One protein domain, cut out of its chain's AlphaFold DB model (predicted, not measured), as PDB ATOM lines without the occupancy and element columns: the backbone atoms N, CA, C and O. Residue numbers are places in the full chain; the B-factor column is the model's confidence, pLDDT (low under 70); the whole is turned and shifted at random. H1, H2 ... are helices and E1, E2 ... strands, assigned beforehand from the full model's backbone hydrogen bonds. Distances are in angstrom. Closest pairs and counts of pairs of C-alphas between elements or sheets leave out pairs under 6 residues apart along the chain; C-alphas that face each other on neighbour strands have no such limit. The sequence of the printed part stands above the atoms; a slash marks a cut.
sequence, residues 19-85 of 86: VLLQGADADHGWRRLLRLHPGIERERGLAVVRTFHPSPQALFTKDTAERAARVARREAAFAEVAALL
ATOM      1  N   VAL A  19      30.568  75.644   3.358       97.25
ATOM      2  CA  VAL A  19      30.579  76.209   4.713       97.25
ATOM      3  C   VAL A  19      29.142  76.419   5.183       97.25
ATOM      4  O   VAL A  19      28.424  77.277   4.668       97.25
ATOM      5  N   LEU A  20      28.720  75.654   6.192       98.12
ATOM      6  CA  LEU A  20      27.419  75.817   6.843       98.12
ATOM      7  C   LEU A  20      27.544  76.737   8.066       98.12
ATOM      8  O   LEU A  20      28.086  76.357   9.100       98.12
ATOM      9  N   LEU A  21      26.996  77.945   7.969       98.38
ATOM     10  CA  LEU A  21      26.979  78.938   9.039       98.38
ATOM     11  C   LEU A  21      25.714  78.782   9.885       98.38
ATOM     12  O   LEU A  21      24.598  78.977   9.397       98.38
ATOM     13  N   GLN A  22      25.884  78.446  11.164       97.94
ATOM     14  CA  GLN A  22      24.781  78.205  12.094       97.94
ATOM     15  C   GLN A  22      24.684  79.325  13.133       97.94
ATOM     16  O   GLN A  22      25.401  79.338  14.131       97.94
ATOM     17  N   GLY A  23      23.747  80.247  12.923       97.44
ATOM     18  CA  GLY A  23      23.481  81.359  13.833       97.44
ATOM     19  C   GLY A  23      24.259  82.637  13.542       97.44
ATOM     20  O   GLY A  23      25.121  82.704  12.666       97.44
ATOM     21  N   ALA A  24      23.916  83.675  14.309       96.06
ATOM     22  CA  ALA A  24      24.407  85.032  14.100       96.06
ATOM     23  C   ALA A  24      25.921  85.165  14.317       96.06
ATOM     24  O   ALA A  24      26.570  85.882  13.561       96.06
ATOM     25  N   ASP A  25      26.486  84.457  15.296       97.38
ATOM     26  CA  ASP A  25      27.920  84.537  15.598       97.38
ATOM     27  C   ASP A  25      28.770  83.909  14.492       97.38
ATOM     28  O   ASP A  25      29.765  84.500  14.071       97.38
ATOM     29  N   ALA A  26      28.342  82.762  13.952       97.62
ATOM     30  CA  ALA A  26      28.997  82.130  12.807       97.62
ATOM     31  C   ALA A  26      28.971  83.055  11.580       97.62
ATOM     32  O   ALA A  26      29.997  83.283  10.939       97.62
ATOM     33  N   ASP A  27      27.815  83.654  11.292       97.81
ATOM     34  CA  ASP A  27      27.662  84.600  10.187       97.81
ATOM     35  C   ASP A  27      28.456  85.901  10.411       97.81
ATOM     36  O   ASP A  27      29.054  86.449   9.485       97.81
ATOM     37  N   HIS A  28      28.554  86.378  11.654       98.12
ATOM     38  CA  HIS A  28      29.396  87.521  12.003       98.12
ATOM     39  C   HIS A  28      30.883  87.218  11.809       98.12
ATOM     40  O   HIS A  28      31.599  88.028  11.209       98.12
ATOM     41  N   GLY A  29      31.347  86.063  12.288       97.06
ATOM     42  CA  GLY A  29      32.712  85.588  12.075       97.06
ATOM     43  C   GLY A  29      33.038  85.489  10.587       97.06
ATOM     44  O   GLY A  29      34.058  86.018  10.143       97.06
ATOM     45  N   TRP A  30      32.117  84.934   9.798       97.31
ATOM     46  CA  TRP A  30      32.265  84.838   8.350       97.31
ATOM     47  C   TRP A  30      32.346  86.209   7.671       97.31
ATOM     48  O   TRP A  30      33.273  86.478   6.914       97.31
ATOM     49  N   ARG A  31      31.450  87.148   8.003       97.44
ATOM     50  CA  ARG A  31      31.539  88.530   7.495       97.44
ATOM     51  C   ARG A  31      32.854  89.209   7.872       97.44
ATOM     52  O   ARG A  31      33.376  90.009   7.099       97.44
ATOM     53  N   ARG A  32      33.395  88.939   9.063       96.94
ATOM     54  CA  ARG A  32      34.713  89.456   9.456       96.94
ATOM     55  C   ARG A  32      35.816  88.877   8.573       96.94
ATOM     56  O   ARG A  32      36.654  89.659   8.135       96.94
ATOM     57  N   LEU A  33      35.777  87.579   8.277       95.31
ATOM     58  CA  LEU A  33      36.699  86.943   7.336       95.31
ATOM     59  C   LEU A  33      36.610  87.594   5.951       95.31
ATOM     60  O   LEU A  33      37.635  88.009   5.426       95.31
ATOM     61  N   LEU A  34      35.404  87.780   5.406       95.88
ATOM     62  CA  LEU A  34      35.208  88.405   4.092       95.88
ATOM     63  C   LEU A  34      35.718  89.849   4.025       95.88
ATOM     64  O   LEU A  34      36.176  90.291   2.980       95.88
ATOM     65  N   ARG A  35      35.686  90.604   5.128       96.62
ATOM     66  CA  ARG A  35      36.291  91.949   5.159       96.62
ATOM     67  C   ARG A  35      37.815  91.916   5.037       96.62
ATOM     68  O   ARG A  35      38.384  92.856   4.497       96.62
ATOM     69  N   LEU A  36      38.458  90.873   5.560       94.06
ATOM     70  CA  LEU A  36      39.914  90.698   5.509       94.06
ATOM     71  C   LEU A  36      40.360  90.001   4.215       94.06
ATOM     72  O   LEU A  36      41.418  90.319   3.683       94.06
ATOM     73  N   HIS A  37      39.531  89.095   3.693       93.44
ATOM     74  CA  HIS A  37      39.783  88.298   2.494       93.44
ATOM     75  C   HIS A  37      38.540  88.288   1.580       93.44
ATOM     76  O   HIS A  37      37.826  87.285   1.515       93.44
ATOM     77  N   PRO A  38      38.248  89.387   0.859       94.44
ATOM     78  CA  PRO A  38      36.998  89.532   0.100       94.44
ATOM     79  C   PRO A  38      36.801  88.514  -1.024       94.44
ATOM     80  O   PRO A  38      35.669  88.246  -1.419       94.44
ATOM     81  N   GLY A  39      37.889  87.954  -1.556       94.12
ATOM     82  CA  GLY A  39      37.853  86.985  -2.647       94.12
ATOM     83  C   GLY A  39      37.735  85.527  -2.208       94.12
ATOM     84  O   GLY A  39      37.552  84.675  -3.076       94.12
ATOM     85  N   ILE A  40      37.802  85.227  -0.905       93.62
ATOM     86  CA  ILE A  40      38.073  83.865  -0.418       93.62
ATOM     87  C   ILE A  40      37.028  82.830  -0.842       93.62
ATOM     88  O   ILE A  40      37.391  81.701  -1.156       93.62
ATOM     89  N   GLU A  41      35.747  83.208  -0.905       95.19
ATOM     90  CA  GLU A  41      34.680  82.316  -1.374       95.19
ATOM     91  C   GLU A  41      34.923  81.885  -2.824       95.19
ATOM     92  O   GLU A  41      34.906  80.699  -3.134       95.19
ATOM     93  N   ARG A  42      35.233  82.836  -3.709       95.50
ATOM     94  CA  ARG A  42      35.494  82.561  -5.126       95.50
ATOM     95  C   ARG A  42      36.836  81.866  -5.338       95.50
ATOM     96  O   ARG A  42      36.915  80.941  -6.135       95.50
ATOM     97  N   GLU A  43      37.880  82.320  -4.651       93.12
ATOM     98  CA  GLU A  43      39.243  81.787  -4.775       93.12
ATOM     99  C   GLU A  43      39.328  80.318  -4.359       93.12
ATOM    100  O   GLU A  43      40.106  79.565  -4.936       93.12
ATOM    101  N   ARG A  44      38.499  79.905  -3.394       91.88
ATOM    102  CA  ARG A  44      38.422  78.520  -2.917       91.88
ATOM    103  C   ARG A  44      37.220  77.741  -3.445       91.88
ATOM    104  O   ARG A  44      37.067  76.582  -3.088       91.88
ATOM    105  N   GLY A  45      36.364  78.358  -4.259       93.69
ATOM    106  CA  GLY A  45      35.140  77.720  -4.750       93.69
ATOM    107  C   GLY A  45      34.161  77.317  -3.639       93.69
ATOM    108  O   GLY A  45      33.473  76.313  -3.778       93.69
ATOM    109  N   LEU A  46      34.105  78.074  -2.539       95.31
ATOM    110  CA  LEU A  46      33.263  77.759  -1.386       95.31
ATOM    111  C   LEU A  46      31.805  78.139  -1.640       95.31
ATOM    112  O   LEU A  46      31.487  79.303  -1.891       95.31
ATOM    113  N   ALA A  47      30.907  77.179  -1.454       97.19
ATOM    114  CA  ALA A  47      29.489  77.449  -1.288       97.19
ATOM    115  C   ALA A  47      29.181  77.746   0.189       97.19
ATOM    116  O   ALA A  47      29.589  77.006   1.083       97.19
ATOM    117  N   VAL A  48      28.441  78.821   0.470       97.81
ATOM    118  CA  VAL A  48      28.133  79.235   1.849       97.81
ATOM    119  C   VAL A  48      26.637  79.154   2.114       97.81
ATOM    120  O   VAL A  48      25.853  79.922   1.559       97.81
ATOM    121  N   VAL A  49      26.244  78.269   3.029       98.31
ATOM    122  CA  VAL A  49      24.849  78.057   3.433       98.31
ATOM    123  C   VAL A  49      24.633  78.638   4.826       98.31
ATOM    124  O   VAL A  49      25.421  78.402   5.736       98.31
ATOM    125  N   ARG A  50      23.554  79.402   5.026       98.25
ATOM    126  CA  ARG A  50      23.251  80.078   6.303       98.25
ATOM    127  C   ARG A  50      21.979  79.543   6.930       98.25
ATOM    128  O   ARG A  50      20.953  79.450   6.263       98.25
ATOM    129  N   THR A  51      22.011  79.260   8.226       98.31
ATOM    130  CA  THR A  51      20.837  78.775   8.953       98.31
ATOM    131  C   THR A  51      20.842  79.167  10.431       98.31
ATOM    132  O   THR A  51      21.779  79.795  10.924       98.31
ATOM    133  N   PHE A  52      19.775  78.818  11.148       97.75
ATOM    134  CA  PHE A  52      19.659  79.064  12.583       97.75
ATOM    135  C   PHE A  52      20.623  78.191  13.388       97.75
ATOM    136  O   PHE A  52      20.883  77.035  13.048       97.75
ATOM    137  N   HIS A  53      21.102  78.735  14.506       97.25
ATOM    138  CA  HIS A  53      21.871  77.965  15.476       97.25
ATOM    139  C   HIS A  53      21.019  76.800  16.022       97.25
ATOM    140  O   HIS A  53      19.814  76.972  16.236       97.25
ATOM    141  N   PRO A  54      21.603  75.610  16.254       94.31
ATOM    142  CA  PRO A  54      20.840  74.429  16.650       94.31
ATOM    143  C   PRO A  54      20.341  74.440  18.102       94.31
ATOM    144  O   PRO A  54      19.539  73.579  18.461       94.31
ATOM    145  N   SER A  55      20.797  75.379  18.940       95.81
ATOM    146  CA  SER A  55      20.408  75.423  20.356       95.81
ATOM    147  C   SER A  55      18.911  75.707  20.549       95.81
ATOM    148  O   SER A  55      18.329  76.502  19.804       95.81
ATOM    149  N   PRO A  56      18.284  75.147  21.603       93.94
ATOM    150  CA  PRO A  56      16.884  75.428  21.924       93.94
ATOM    151  C   PRO A  56      16.589  76.923  22.077       93.94
ATOM    152  O   PRO A  56      15.554  77.395  21.617       93.94
ATOM    153  N   GLN A  57      17.525  77.675  22.663       95.12
ATOM    154  CA  GLN A  57      17.399  79.118  22.861       95.12
ATOM    155  C   GLN A  57      17.351  79.893  21.537       95.12
ATOM    156  O   GLN A  57      16.570  80.828  21.411       95.12
ATOM    157  N   ALA A  58      18.137  79.502  20.532       93.31
ATOM    158  CA  ALA A  58      18.135  80.176  19.232       93.31
ATOM    159  C   ALA A  58      16.855  79.908  18.424       93.31
ATOM    160  O   ALA A  58      16.430  80.722  17.601       93.31
ATOM    161  N   LEU A  59      16.214  78.768  18.670       93.88
ATOM    162  CA  LEU A  59      14.934  78.409  18.062       93.88
ATOM    163  C   LEU A  59      13.743  78.934  18.864       93.88
ATOM    164  O   LEU A  59      12.613  78.855  18.388       93.88
ATOM    165  N   PHE A  60      13.979  79.455  20.068       94.62
ATOM    166  CA  PHE A  60      12.915  79.936  20.925       94.62
ATOM    167  C   PHE A  60      12.265  81.192  20.342       94.62
ATOM    168  O   PHE A  60      12.915  82.163  19.947       94.62
ATOM    169  N   THR A  61      10.944  81.148  20.322       95.75
ATOM    170  CA  THR A  61      10.026  82.244  20.040       95.75
ATOM    171  C   THR A  61       8.688  81.858  20.674       95.75
ATOM    172  O   THR A  61       8.426  80.674  20.906       95.75
ATOM    173  N   LYS A  62       7.861  82.853  21.011       96.81
ATOM    174  CA  LYS A  62       6.512  82.604  21.541       96.81
ATOM    175  C   LYS A  62       5.583  82.028  20.470       96.81
ATOM    176  O   LYS A  62       4.633  81.332  20.814       96.81
ATOM    177  N   ASP A  63       5.859  82.310  19.199       97.94
ATOM    178  CA  ASP A  63       5.085  81.815  18.068       97.94
ATOM    179  C   ASP A  63       5.563  80.411  17.660       97.94
ATOM    180  O   ASP A  63       6.692  80.199  17.211       97.94
ATOM    181  N   THR A  64       4.686  79.421  17.810       97.38
ATOM    182  CA  THR A  64       4.989  78.028  17.470       97.38
ATOM    183  C   THR A  64       5.172  77.814  15.968       97.38
ATOM    184  O   THR A  64       5.976  76.960  15.585       97.38
ATOM    185  N   ALA A  65       4.495  78.597  15.122       98.00
ATOM    186  CA  ALA A  65       4.652  78.541  13.674       98.00
ATOM    187  C   ALA A  65       6.019  79.089  13.258       98.00
ATOM    188  O   ALA A  65       6.723  78.464  12.462       98.00
ATOM    189  N   GLU A  66       6.454  80.195  13.865       97.88
ATOM    190  CA  GLU A  66       7.799  80.724  13.647       97.88
ATOM    191  C   GLU A  66       8.866  79.716  14.105       97.88
ATOM    192  O   GLU A  66       9.819  79.449  13.370       97.88
ATOM    193  N   ARG A  67       8.696  79.076  15.272       96.94
ATOM    194  CA  ARG A  67       9.616  78.015  15.715       96.94
ATOM    195  C   ARG A  67       9.691  76.876  14.694       96.94
ATOM    196  O   ARG A  67      10.793  76.418  14.385       96.94
ATOM    197  N   ALA A  68       8.551  76.412  14.179       97.50
ATOM    198  CA  ALA A  68       8.505  75.367  13.156       97.50
ATOM    199  C   ALA A  68       9.224  75.801  11.868       97.50
ATOM    200  O   ALA A  68      10.025  75.039  11.333       97.50
ATOM    201  N   ALA A  69       9.041  77.051  11.431       97.88
ATOM    202  CA  ALA A  69       9.742  77.607  10.276       97.88
ATOM    203  C   ALA A  69      11.268  77.673  10.483       97.88
ATOM    204  O   ALA A  69      12.030  77.338   9.575       97.88
ATOM    205  N   ARG A  70      11.742  78.036  11.687       97.62
ATOM    206  CA  ARG A  70      13.182  78.027  12.019       97.62
ATOM    207  C   ARG A  70      13.778  76.617  11.954       97.62
ATOM    208  O   ARG A  70      14.900  76.452  11.474       97.62
ATOM    209  N   VAL A  71      13.039  75.605  12.417       97.38
ATOM    210  CA  VAL A  71      13.441  74.189  12.320       97.38
ATOM    211  C   VAL A  71      13.479  73.738  10.860       97.38
ATOM    212  O   VAL A  71      14.516  73.254  10.412       97.38
ATOM    213  N   ALA A  72      12.418  73.998  10.094       98.06
ATOM    214  CA  ALA A  72      12.358  73.651   8.675       98.06
ATOM    215  C   ALA A  72      13.491  74.314   7.869       98.06
ATOM    216  O   ALA A  72      14.120  73.673   7.030       98.06
ATOM    217  N   ARG A  73      13.843  75.575   8.169       97.94
ATOM    218  CA  ARG A  73      14.992  76.248   7.536       97.94
ATOM    219  C   ARG A  73      16.322  75.542   7.825       97.94
ATOM    220  O   ARG A  73      17.198  75.551   6.955       97.94
ATOM    221  N   ARG A  74      16.501  74.958   9.017       97.50
ATOM    222  CA  ARG A  74      17.692  74.153   9.352       97.50
ATOM    223  C   ARG A  74      17.742  72.876   8.537       97.50
ATOM    224  O   ARG A  74      18.775  72.604   7.941       97.50
ATOM    225  N   GLU A  75      16.643  72.141   8.474       97.94
ATOM    226  CA  GLU A  75      16.556  70.912   7.680       97.94
ATOM    227  C   GLU A  75      16.824  71.194   6.197       97.94
ATOM    228  O   GLU A  75      17.682  70.555   5.593       97.94
ATOM    229  N   ALA A  76      16.204  72.243   5.647       98.44
ATOM    230  CA  ALA A  76      16.453  72.690   4.280       98.44
ATOM    231  C   ALA A  76      17.920  73.088   4.040       98.44
ATOM    232  O   ALA A  76      18.455  72.814   2.973       98.44
ATOM    233  N   ALA A  77      18.594  73.698   5.024       98.38
ATOM    234  CA  ALA A  77      20.016  74.035   4.912       98.38
ATOM    235  C   ALA A  77      20.898  72.785   4.813       98.38
ATOM    236  O   ALA A  77      21.836  72.761   4.027       98.38
ATOM    237  N   PHE A  78      20.598  71.741   5.586       97.56
ATOM    238  CA  PHE A  78      21.322  70.474   5.482       97.56
ATOM    239  C   PHE A  78      21.050  69.770   4.150       97.56
ATOM    240  O   PHE A  78      21.984  69.232   3.563       97.56
ATOM    241  N   ALA A  79      19.815  69.812   3.646       98.12
ATOM    242  CA  ALA A  79      19.494  69.292   2.317       98.12
ATOM    243  C   ALA A  79      20.238  70.054   1.203       98.12
ATOM    244  O   ALA A  79      20.759  69.437   0.280       98.12
ATOM    245  N   GLU A  80      20.345  71.381   1.317       98.19
ATOM    246  CA  GLU A  80      21.122  72.233   0.409       98.19
ATOM    247  C   GLU A  80      22.617  71.879   0.445       98.19
ATOM    248  O   GLU A  80      23.221  71.674  -0.603       98.19
ATOM    249  N   VAL A  81      23.199  71.707   1.640       98.12
ATOM    250  CA  VAL A  81      24.582  71.220   1.800       98.12
ATOM    251  C   VAL A  81      24.762  69.848   1.150       98.12
ATOM    252  O   VAL A  81      25.720  69.650   0.412       98.12
ATOM    253  N   ALA A  82      23.842  68.910   1.383       97.12
ATOM    254  CA  ALA A  82      23.913  67.572   0.801       97.12
ATOM    255  C   ALA A  82      23.819  67.588  -0.732       97.12
ATOM    256  O   ALA A  82      24.464  66.778  -1.379       97.12
ATOM    257  N   ALA A  83      23.054  68.510  -1.321       97.00
ATOM    258  CA  ALA A  83      22.976  68.666  -2.773       97.00
ATOM    259  C   ALA A  83      24.239  69.306  -3.382       97.00
ATOM    260  O   ALA A  83      24.506  69.133  -4.573       97.00
ATOM    261  N   LEU A  84      24.989  70.075  -2.587       96.44
ATOM    262  CA  LEU A  84      26.239  70.714  -3.000       96.44
ATOM    263  C   LEU A  84      27.439  69.763  -2.926       96.44
ATOM    264  O   LEU A  84      28.343  69.876  -3.751       96.44
ATOM    265  N   LEU A  85      27.438  68.836  -1.966       92.19
ATOM    266  CA  LEU A  85      28.448  67.787  -1.835       92.19
ATOM    267  C   LEU A  85      28.129  66.667  -2.837       92.19
ATOM    268  O   LEU A  85      27.110  65.993  -2.708       92.19
TER     269      LEU A  85
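What this domain is: This is residues 19 to 85 of the 86 residues of an uncharacterized protein of Rathayibacter sp. VKM Ac-2760 (UniProt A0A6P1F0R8). A narrow ribbon of two parallel strands, E1 and E2, lies between the long helix H4 and helix H1, whose residues 31 to 36 stick out. Short H2 and H3 lie toward opposite ends. The printed part has 67 residues, is mostly helix and runs E1, H1, H2, E2, H3, H4. It is loose and flat, with radius of gyration of the C-alphas 13.7 A and spans 41 by 26 by 14 A.

Where its parts are: E1, residues 19 to 22, begins at C-alpha 19 (30.579, 76.209, 4.713); E2 is residues 47 to 51. H1, residues 24 to 36, is 18.6 A long; H2 is 40 to 43 and H3 56 to 59. H4, residues 64 to 84, is 30.4 A long and ends at C-alpha 84 (26.239, 70.714, -3.000).

How they stand to each other: E1 and E2 are parallel at 11 degrees, with N 21 and O 49 2.8 A apart, within hydrogen-bond range. E1, H1, H2 and E2 form a strand-helix-strand unit, parallel strands joined through helices, with a right-handed crossover. The closest C-alphas of E2 and H4, Thr 51 and Arg 74, are 5.6 A apart; those of E1 and H1, Leu 21 and Asp 27, 5.8 A. H1 and H4 are apart. H3 only just touches H4, with 3 pairs of C-alphas within 8 A, closest Leu 59 and Arg 67 at 5.8 A. In H1 and H4 every O i to N i+4 pair is within hydrogen-bond range; H2 and H3 are too short for such a pair.

The domain as a whole: The farthest C-alphas, Glu 43 and Lys 62, are 42.0 A apart. The printed part has no cut, its five links are tight, and no printed residue is under 70 in pLDDT.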